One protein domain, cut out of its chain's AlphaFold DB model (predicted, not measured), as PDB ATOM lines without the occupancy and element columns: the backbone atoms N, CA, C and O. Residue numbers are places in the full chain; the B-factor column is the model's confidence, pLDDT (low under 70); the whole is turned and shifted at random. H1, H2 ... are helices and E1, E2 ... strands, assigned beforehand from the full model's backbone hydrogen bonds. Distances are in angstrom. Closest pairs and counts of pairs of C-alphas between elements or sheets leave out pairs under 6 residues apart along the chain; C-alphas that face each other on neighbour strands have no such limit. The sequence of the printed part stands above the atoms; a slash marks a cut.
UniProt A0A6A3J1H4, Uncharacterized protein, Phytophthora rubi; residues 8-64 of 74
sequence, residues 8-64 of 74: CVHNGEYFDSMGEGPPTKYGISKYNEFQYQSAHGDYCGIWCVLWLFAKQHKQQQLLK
ATOM      1  N   CYS A   8     -29.979   1.324  17.167       96.50
ATOM      2  CA  CYS A   8     -31.206   0.603  16.821       96.50
ATOM      3  C   CYS A   8     -32.090   0.301  18.035       96.50
ATOM      4  O   CYS A   8     -31.672   0.393  19.187       96.50
ATOM      5  N   VAL A   9     -33.357  -0.021  17.762       96.62
ATOM      6  CA  VAL A   9     -34.360  -0.364  18.776       96.62
ATOM      7  C   VAL A   9     -35.067  -1.644  18.358       96.62
ATOM      8  O   VAL A   9     -35.446  -1.803  17.198       96.62
ATOM      9  N   HIS A  10     -35.300  -2.543  19.312       96.69
ATOM     10  CA  HIS A  10     -36.134  -3.724  19.108       96.69
ATOM     11  C   HIS A  10     -36.947  -4.029  20.367       96.69
ATOM     12  O   HIS A  10     -36.385  -4.159  21.450       96.69
ATOM     13  N   ASN A  11     -38.273  -4.154  20.230       95.56
ATOM     14  CA  ASN A  11     -39.202  -4.462  21.329       95.56
ATOM     15  C   ASN A  11     -38.999  -3.590  22.587       95.56
ATOM     16  O   ASN A  11     -38.975  -4.098  23.707       95.56
ATOM     17  N   GLY A  12     -38.824  -2.278  22.395       95.25
ATOM     18  CA  GLY A  12     -38.637  -1.324  23.494       95.25
ATOM     19  C   GLY A  12     -37.269  -1.397  24.183       95.25
ATOM     20  O   GLY A  12     -37.098  -0.805  25.241       95.25
ATOM     21  N   GLU A  13     -36.302  -2.115  23.609       96.69
ATOM     22  CA  GLU A  13     -34.902  -2.121  24.037       96.69
ATOM     23  C   GLU A  13     -34.061  -1.328  23.038       96.69
ATOM     24  O   GLU A  13     -34.132  -1.581  21.834       96.69
ATOM     25  N   TYR A  14     -33.292  -0.368  23.542       97.75
ATOM     26  CA  TYR A  14     -32.376   0.460  22.770       97.75
ATOM     27  C   TYR A  14     -30.970  -0.138  22.776       97.75
ATOM     28  O   TYR A  14     -30.510  -0.680  23.785       97.75
ATOM     29  N   PHE A  15     -30.293  -0.019  21.640       97.25
ATOM     30  CA  PHE A  15     -28.919  -0.438  21.462       97.25
ATOM     31  C   PHE A  15     -28.074   0.695  20.894       97.25
ATOM     32  O   PHE A  15     -28.361   1.239  19.823       97.25
ATOM     33  N   ASP A  16     -26.985   0.954  21.605       95.62
ATOM     34  CA  ASP A  16     -25.857   1.745  21.161       95.62
ATOM     35  C   ASP A  16     -24.597   0.888  21.301       95.62
ATOM     36  O   ASP A  16     -24.330   0.325  22.364       95.62
ATOM     37  N   SER A  17     -23.813   0.776  20.232       94.69
ATOM     38  CA  SER A  17     -22.552   0.026  20.234       94.69
ATOM     39  C   SER A  17     -21.485   0.621  21.156       94.69
ATOM     40  O   SER A  17     -20.499  -0.055  21.450       94.69
ATOM     41  N   MET A  18     -21.666   1.866  21.597       93.62
ATOM     42  CA  MET A  18     -20.831   2.537  22.590       93.62
ATOM     43  C   MET A  18     -21.280   2.280  24.036       93.62
ATOM     44  O   MET A  18     -20.556   2.641  24.954       93.62
ATOM     45  N   GLY A  19     -22.442   1.653  24.252       93.06
ATOM     46  CA  GLY A  19     -23.028   1.487  25.587       93.06
ATOM     47  C   GLY A  19     -23.757   2.732  26.109       93.06
ATOM     48  O   GLY A  19     -24.144   2.780  27.274       93.06
ATOM     49  N   GLU A  20     -23.962   3.740  25.263       93.12
ATOM     50  CA  GLU A  20     -24.636   4.980  25.643       93.12
ATOM     51  C   GLU A  20     -26.157   4.803  25.758       93.12
ATOM     52  O   GLU A  20     -26.787   3.999  25.060       93.12
ATOM     53  N   GLY A  21     -26.766   5.583  26.651       93.88
ATOM     54  CA  GLY A  21     -28.214   5.588  26.850       93.88
ATOM     55  C   GLY A  21     -28.983   6.254  25.696       93.88
ATOM     56  O   GLY A  21     -28.450   7.114  24.991       93.88
ATOM     57  N   PRO A  22     -30.270   5.908  25.497       94.75
ATOM     58  CA  PRO A  22     -31.105   6.544  24.482       94.75
ATOM     59  C   PRO A  22     -31.376   8.023  24.798       94.75
ATOM     60  O   PRO A  22     -31.550   8.394  25.963       94.75
ATOM     61  N   PRO A  23     -31.566   8.875  23.773       91.94
ATOM     62  CA  PRO A  23     -32.115  10.211  23.965       91.94
ATOM     63  C   PRO A  23     -33.471  10.168  24.681       91.94
ATOM     64  O   PRO A  23     -34.368   9.424  24.277       91.94
ATOM     65  N   THR A  24     -33.677  11.041  25.674       90.81
ATOM     66  CA  THR A  24     -34.905  11.079  26.496       90.81
ATOM     67  C   THR A  24     -36.188  11.160  25.660       90.81
ATOM     68  O   THR A  24     -37.205  10.573  26.021       90.81
ATOM     69  N   LYS A  25     -36.132  11.819  24.493       91.81
ATOM     70  CA  LYS A  25     -37.251  11.943  23.541       91.81
ATOM     71  C   LYS A  25     -37.807  10.611  23.022       91.81
ATOM     72  O   LYS A  25     -38.918  10.599  22.508       91.81
ATOM     73  N   TYR A  26     -37.055   9.512  23.108       88.50
ATOM     74  CA  TYR A  26     -37.527   8.196  22.667       88.50
ATOM     75  C   TYR A  26     -38.379   7.485  23.720       88.50
ATOM     76  O   TYR A  26     -39.050   6.517  23.379       88.50
ATOM     77  N   GLY A  27     -38.380   7.945  24.979       94.00
ATOM     78  CA  GLY A  27     -39.169   7.322  26.049       94.00
ATOM     79  C   GLY A  27     -38.782   5.866  26.346       94.00
ATOM     80  O   GLY A  27     -39.559   5.135  26.952       94.00
ATOM     81  N   ILE A  28     -37.596   5.434  25.906       95.62
ATOM     82  CA  ILE A  28     -37.048   4.097  26.145       95.62
ATOM     83  C   ILE A  28     -36.066   4.199  27.308       95.62
ATOM     84  O   ILE A  28     -35.181   5.046  27.283       95.62
ATOM     85  N   SER A  29     -36.199   3.335  28.311       94.19
ATOM     86  CA  SER A  29     -35.268   3.261  29.448       94.19
ATOM     87  C   SER A  29     -34.403   2.004  29.442       94.19
ATOM     88  O   SER A  29     -33.404   1.939  30.151       94.19
ATOM     89  N   LYS A  30     -34.774   0.987  28.656       96.62
ATOM     90  CA  LYS A  30     -34.064  -0.291  28.608       96.62
ATOM     91  C   LYS A  30     -32.933  -0.232  27.580       96.62
ATOM     92  O   LYS A  30     -33.203  -0.199  26.382       96.62
ATOM     93  N   TYR A  31     -31.694  -0.275  28.052       96.12
ATOM     94  CA  TYR A  31     -30.472  -0.388  27.252       96.12
ATOM     95  C   TYR A  31     -29.403  -1.146  28.058       96.12
ATOM     96  O   TYR A  31     -29.688  -1.642  29.150       96.12
ATOM     97  N   ASN A  32     -28.195  -1.286  27.515       91.38
ATOM     98  CA  ASN A  32     -27.055  -1.863  28.224       91.38
ATOM     99  C   ASN A  32     -25.814  -0.988  28.013       91.38
ATOM    100  O   ASN A  32     -25.662  -0.407  26.944       91.38
ATOM    101  N   GLU A  33     -24.935  -0.944  29.012       93.50
ATOM    102  CA  GLU A  33     -23.727  -0.100  29.033       93.50
ATOM    103  C   GLU A  33     -22.487  -0.809  28.462       93.50
ATOM    104  O   GLU A  33     -21.345  -0.424  28.716       93.50
ATOM    105  N   PHE A  34     -22.693  -1.902  27.723       93.31
ATOM    106  CA  PHE A  34     -21.604  -2.665  27.139       93.31
ATOM    107  C   PHE A  34     -21.083  -1.949  25.896       93.31
ATOM    108  O   PHE A  34     -21.797  -1.791  24.904       93.31
ATOM    109  N   GLN A  35     -19.811  -1.571  25.920       93.12
ATOM    110  CA  GLN A  35     -19.159  -0.962  24.777       93.12
ATOM    111  C   GLN A  35     -18.578  -2.054  23.874       93.12
ATOM    112  O   GLN A  35     -17.595  -2.711  24.217       93.12
ATOM    113  N   TYR A  36     -19.196  -2.244  22.708       92.44
ATOM    114  CA  TYR A  36     -18.767  -3.200  21.685       92.44
ATOM    115  C   TYR A  36     -17.710  -2.617  20.744       92.44
ATOM    116  O   TYR A  36     -16.871  -3.352  20.226       92.44
ATOM    117  N   GLN A  37     -17.746  -1.303  20.504       90.69
ATOM    118  CA  GLN A  37     -16.865  -0.639  19.545       90.69
ATOM    119  C   GLN A  37     -15.974   0.427  20.190       90.69
ATOM    120  O   GLN A  37     -16.317   1.031  21.202       90.69
ATOM    121  N   SER A  38     -14.828   0.691  19.561       84.56
ATOM    122  CA  SER A  38     -13.952   1.803  19.943       84.56
ATOM    123  C   SER A  38     -14.632   3.156  19.711       84.56
ATOM    124  O   SER A  38     -15.354   3.325  18.731       84.56
ATOM    125  N   ALA A  39     -14.302   4.144  20.549       77.38
ATOM    126  CA  ALA A  39     -14.715   5.541  20.381       77.38
ATOM    127  C   ALA A  39     -14.220   6.194  19.077       77.38
ATOM    128  O   ALA A  39     -14.715   7.247  18.694       77.38
ATOM    129  N   HIS A  40     -13.259   5.569  18.395       76.25
ATOM    130  CA  HIS A  40     -12.669   6.061  17.146       76.25
ATOM    131  C   HIS A  40     -13.032   5.185  15.932       76.25
ATOM    132  O   HIS A  40     -12.354   5.255  14.911       76.25
ATOM    133  N   GLY A  41     -14.013   4.282  16.060       72.75
ATOM    134  CA  GLY A  41     -14.376   3.330  15.007       72.75
ATOM    135  C   GLY A  41     -15.692   3.664  14.301       72.75
ATOM    136  O   GLY A  41     -16.695   3.926  14.956       72.75
ATOM    137  N   ASP A  42     -15.722   3.509  12.975       84.00
ATOM    138  CA  ASP A  42     -16.903   3.756  12.127       84.00
ATOM    139  C   ASP A  42     -17.750   2.485  11.895       84.00
ATOM    140  O   ASP A  42     -18.190   2.186  10.783       84.00
ATOM    141  N   TYR A  43     -17.967   1.688  12.948       90.31
ATOM    142  CA  TYR A  43     -18.623   0.371  12.856       90.31
ATOM    143  C   TYR A  43     -20.024   0.315  13.489       90.31
ATOM    144  O   TYR A  43     -20.636  -0.753  13.545       90.31
ATOM    145  N   CYS A  44     -20.586   1.442  13.931       92.94
ATOM    146  CA  CYS A  44     -21.846   1.471  14.693       92.94
ATOM    147  C   CYS A  44     -23.011   0.811  13.941       92.94
ATOM    148  O   CYS A  44     -23.803   0.063  14.521       92.94
ATOM    149  N   GLY A  45     -23.064   0.991  12.618       94.12
ATOM    150  CA  GLY A  45     -24.072   0.368  11.763       94.12
ATOM    151  C   GLY A  45     -23.989  -1.162  11.736       94.12
ATOM    152  O   GLY A  45     -25.016  -1.830  11.856       94.12
ATOM    153  N   ILE A  46     -22.787  -1.744  11.631       95.00
ATOM    154  CA  ILE A  46     -22.649  -3.209  11.571       95.00
ATOM    155  C   ILE A  46     -22.984  -3.859  12.917       95.00
ATOM    156  O   ILE A  46     -23.623  -4.912  12.951       95.00
ATOM    157  N   TRP A  47     -22.660  -3.188  14.024       95.75
ATOM    158  CA  TRP A  47     -23.076  -3.617  15.356       95.75
ATOM    159  C   TRP A  47     -24.592  -3.584  15.525       95.75
ATOM    160  O   TRP A  47     -25.160  -4.539  16.053       95.75
ATOM    161  N   CYS A  48     -25.265  -2.546  15.013       96.88
ATOM    162  CA  CYS A  48     -26.726  -2.484  15.013       96.88
ATOM    163  C   CYS A  48     -27.347  -3.677  14.277       96.88
ATOM    164  O   CYS A  48     -28.297  -4.280  14.779       96.88
ATOM    165  N   VAL A  49     -26.806  -4.041  13.109       97.69
ATOM    166  CA  VAL A  49     -27.299  -5.178  12.315       97.69
ATOM    167  C   VAL A  49     -27.076  -6.505  13.046       97.69
ATOM    168  O   VAL A  49     -28.006  -7.308  13.138       97.69
ATOM    169  N   LEU A  50     -25.888  -6.725  13.620       97.50
ATOM    170  CA  LEU A  50     -25.597  -7.934  14.397       97.50
ATOM    171  C   LEU A  50     -26.510  -8.057  15.624       97.50
ATOM    172  O   LEU A  50     -27.050  -9.134  15.891       97.50
ATOM    173  N   TRP A  51     -26.715  -6.963  16.361       97.62
ATOM    174  CA  TRP A  51     -27.575  -6.953  17.541       97.62
ATOM    175  C   TRP A  51     -29.040  -7.227  17.182       97.62
ATOM    176  O   TRP A  51     -29.685  -8.055  17.831       97.62
ATOM    177  N   LEU A  52     -29.554  -6.601  16.115       98.19
ATOM    178  CA  LEU A  52     -30.909  -6.852  15.613       98.19
ATOM    179  C   LEU A  52     -31.092  -8.318  15.230       98.19
ATOM    180  O   LEU A  52     -32.037  -8.952  15.702       98.19
ATOM    181  N   PHE A  53     -30.155  -8.877  14.461       98.44
ATOM    182  CA  PHE A  53     -30.174 -10.288  14.093       98.44
ATOM    183  C   PHE A  53     -30.205 -11.189  15.337       98.44
ATOM    184  O   PHE A  53     -31.071 -12.059  15.468       98.44
ATOM    185  N   ALA A  54     -29.317 -10.941  16.305       97.88
ATOM    186  CA  ALA A  54     -29.255 -11.718  17.537       97.88
ATOM    187  C   ALA A  54     -30.569 -11.656  18.340       97.88
ATOM    188  O   ALA A  54     -31.006 -12.670  18.887       97.88
ATOM    189  N   LYS A  55     -31.233 -10.496  18.400       96.31
ATOM    190  CA  LYS A  55     -32.520 -10.342  19.094       96.31
ATOM    191  C   LYS A  55     -33.671 -11.007  18.341       96.31
ATOM    192  O   LYS A  55     -34.390 -11.809  18.940       96.31
ATOM    193  N   GLN A  56     -33.820 -10.722  17.049       97.38
ATOM    194  CA  GLN A  56     -34.921 -11.217  16.213       97.38
ATOM    195  C   GLN A  56     -34.917 -12.745  16.094       97.38
ATOM    196  O   GLN A  56     -35.975 -13.372  16.117       97.38
ATOM    197  N   HIS A  57     -33.731 -13.354  16.033       97.94
ATOM    198  CA  HIS A  57     -33.567 -14.799  15.867       97.94
ATOM    199  C   HIS A  57     -33.289 -15.550  17.176       97.94
ATOM    200  O   HIS A  57     -32.998 -16.748  17.145       97.94
ATOM    201  N   LYS A  58     -33.384 -14.872  18.330       96.56
ATOM    202  CA  LYS A  58     -33.092 -15.447  19.658       96.56
ATOM    203  C   LYS A  58     -31.691 -16.084  19.734       96.56
ATOM    204  O   LYS A  58     -31.518 -17.156  20.303       96.56
ATOM    205  N   GLN A  59     -30.703 -15.428  19.124       97.38
ATOM    206  CA  GLN A  59     -29.297 -15.839  19.058       97.38
ATOM    207  C   GLN A  59     -28.402 -14.953  19.948       97.38
ATOM    208  O   GLN A  59     -27.296 -14.576  19.560       97.38
ATOM    209  N   GLN A  60     -28.855 -14.572  21.149       94.44
ATOM    210  CA  GLN A  60     -28.105 -13.664  22.034       94.44
ATOM    211  C   GLN A  60     -26.739 -14.223  22.462       94.44
ATOM    212  O   GLN A  60     -25.861 -13.464  22.864       94.44
ATOM    213  N   GLN A  61     -26.526 -15.538  22.359       96.31
ATOM    214  CA  GLN A  61     -25.225 -16.153  22.604       96.31
ATOM    215  C   GLN A  61     -24.137 -15.671  21.641       96.31
ATOM    216  O   GLN A  61     -22.974 -15.729  22.018       96.31
ATOM    217  N   LEU A  62     -24.493 -15.153  20.457       96.19
ATOM    218  CA  LEU A  62     -23.532 -14.540  19.534       96.19
ATOM    219  C   LEU A  62     -22.835 -13.324  20.150       96.19
ATOM    220  O   LEU A  62     -21.702 -13.038  19.793       96.19
ATOM    221  N   LEU A  63     -23.487 -12.634  21.092       93.94
ATOM    222  CA  LEU A  63     -22.937 -11.443  21.739       93.94
ATOM    223  C   LEU A  63     -22.071 -11.764  22.971       93.94
ATOM    224  O   LEU A  63     -21.358 -10.891  23.452       93.94
ATOM    225  N   LYS A  64     -22.121 -12.998  23.491       93.00
ATOM    226  CA  LYS A  64     -21.418 -13.397  24.726       93.00
ATOM    227  C   LYS A  64     -19.886 -13.434  24.625       93.00
ATOM    228  O   LYS A  64     -19.259 -13.149  25.639       93.00
TER     229      LYS A  64
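Overview. This is residues 8 to 64 of the 74 residues of an uncharacterized protein of Phytophthora rubi (UniProt A0A6A3J1H4). One helix of 13 residues, H1, has a small two-strand hairpin, E1 and E2, packed on one side of it, with E1 the nearer strand, and a short helix, H2, packed on its residues 51 to 54, away from the hairpin. A long stretch with no named element, residues 16 to 43, makes a wide loop that leaves the hairpin, reaches away from H1 around Lys 25, and comes back to where H1 begins. The printed part has 57 residues, with two named strands and then two named helices in the order E1, E2, H1, H2; the sheet, E1 - E2, is antiparallel. The class is mixed, helices and strands, with 23 residues, under half, in named elements. The whole is compact, with a radius of gyration of the C-alphas of 11.1 A and spans of 29 by 29 by 16 A.

Along the chain. Find C-alpha 8 at (-31.206, 0.603, 16.821); here E1 begins, and it runs over residues 8 to 10, 6.9 A from first to last C-alpha. After two residues, E2 takes residues 13 to 15, 6.7 A long. Go on past residues 16 to 43 to C-alpha 44 at (-21.846, 1.471, 14.693), where H1 begins; it runs over residues 44 to 56, 18.3 A long. H2, residues 60 to 63, is 5.6 A long and ends at C-alpha 63 at (-22.937, -11.443, 21.739).

Arrangement. Start at the hairpin of E1 and E2, antiparallel neighbours with 156 degrees between their directions. C-alphas 9 and 14 face each other at 4.5 A. Look there for N 15 and O 8 at 2.8 A and N 10 and O 13 at 2.9 A, both within hydrogen-bond range. From E1 go to H1: their closest C-alphas, those of Cys 8 and Cys 48, are 5.7 A apart. For E2 and H1 the closest are those of Phe 15 and Cys 48, at 7.1 A. H1 touches H2 with residues 51 to 54 alone, the closest C-alphas being those of Ala 54 and Gln 60, at 5.0 A. H2 is apart from E1 and from E2. In H1 every O i to N i+4 pair is within hydrogen-bond range; H2 is too short for such a pair, and its one O i to N i+3 pair is within range.

Size, cuts and confidence. The two C-alphas farthest apart, those of Lys 25 and Gln 61, are 30.6 A apart. The links from E1 to E2 and from H1 to H2 are tight, and the link from E2 to H1, 28 residues, is long. The printed part has no cut. The mean pLDDT of the printed part is 93.5, and no printed residue is under 70.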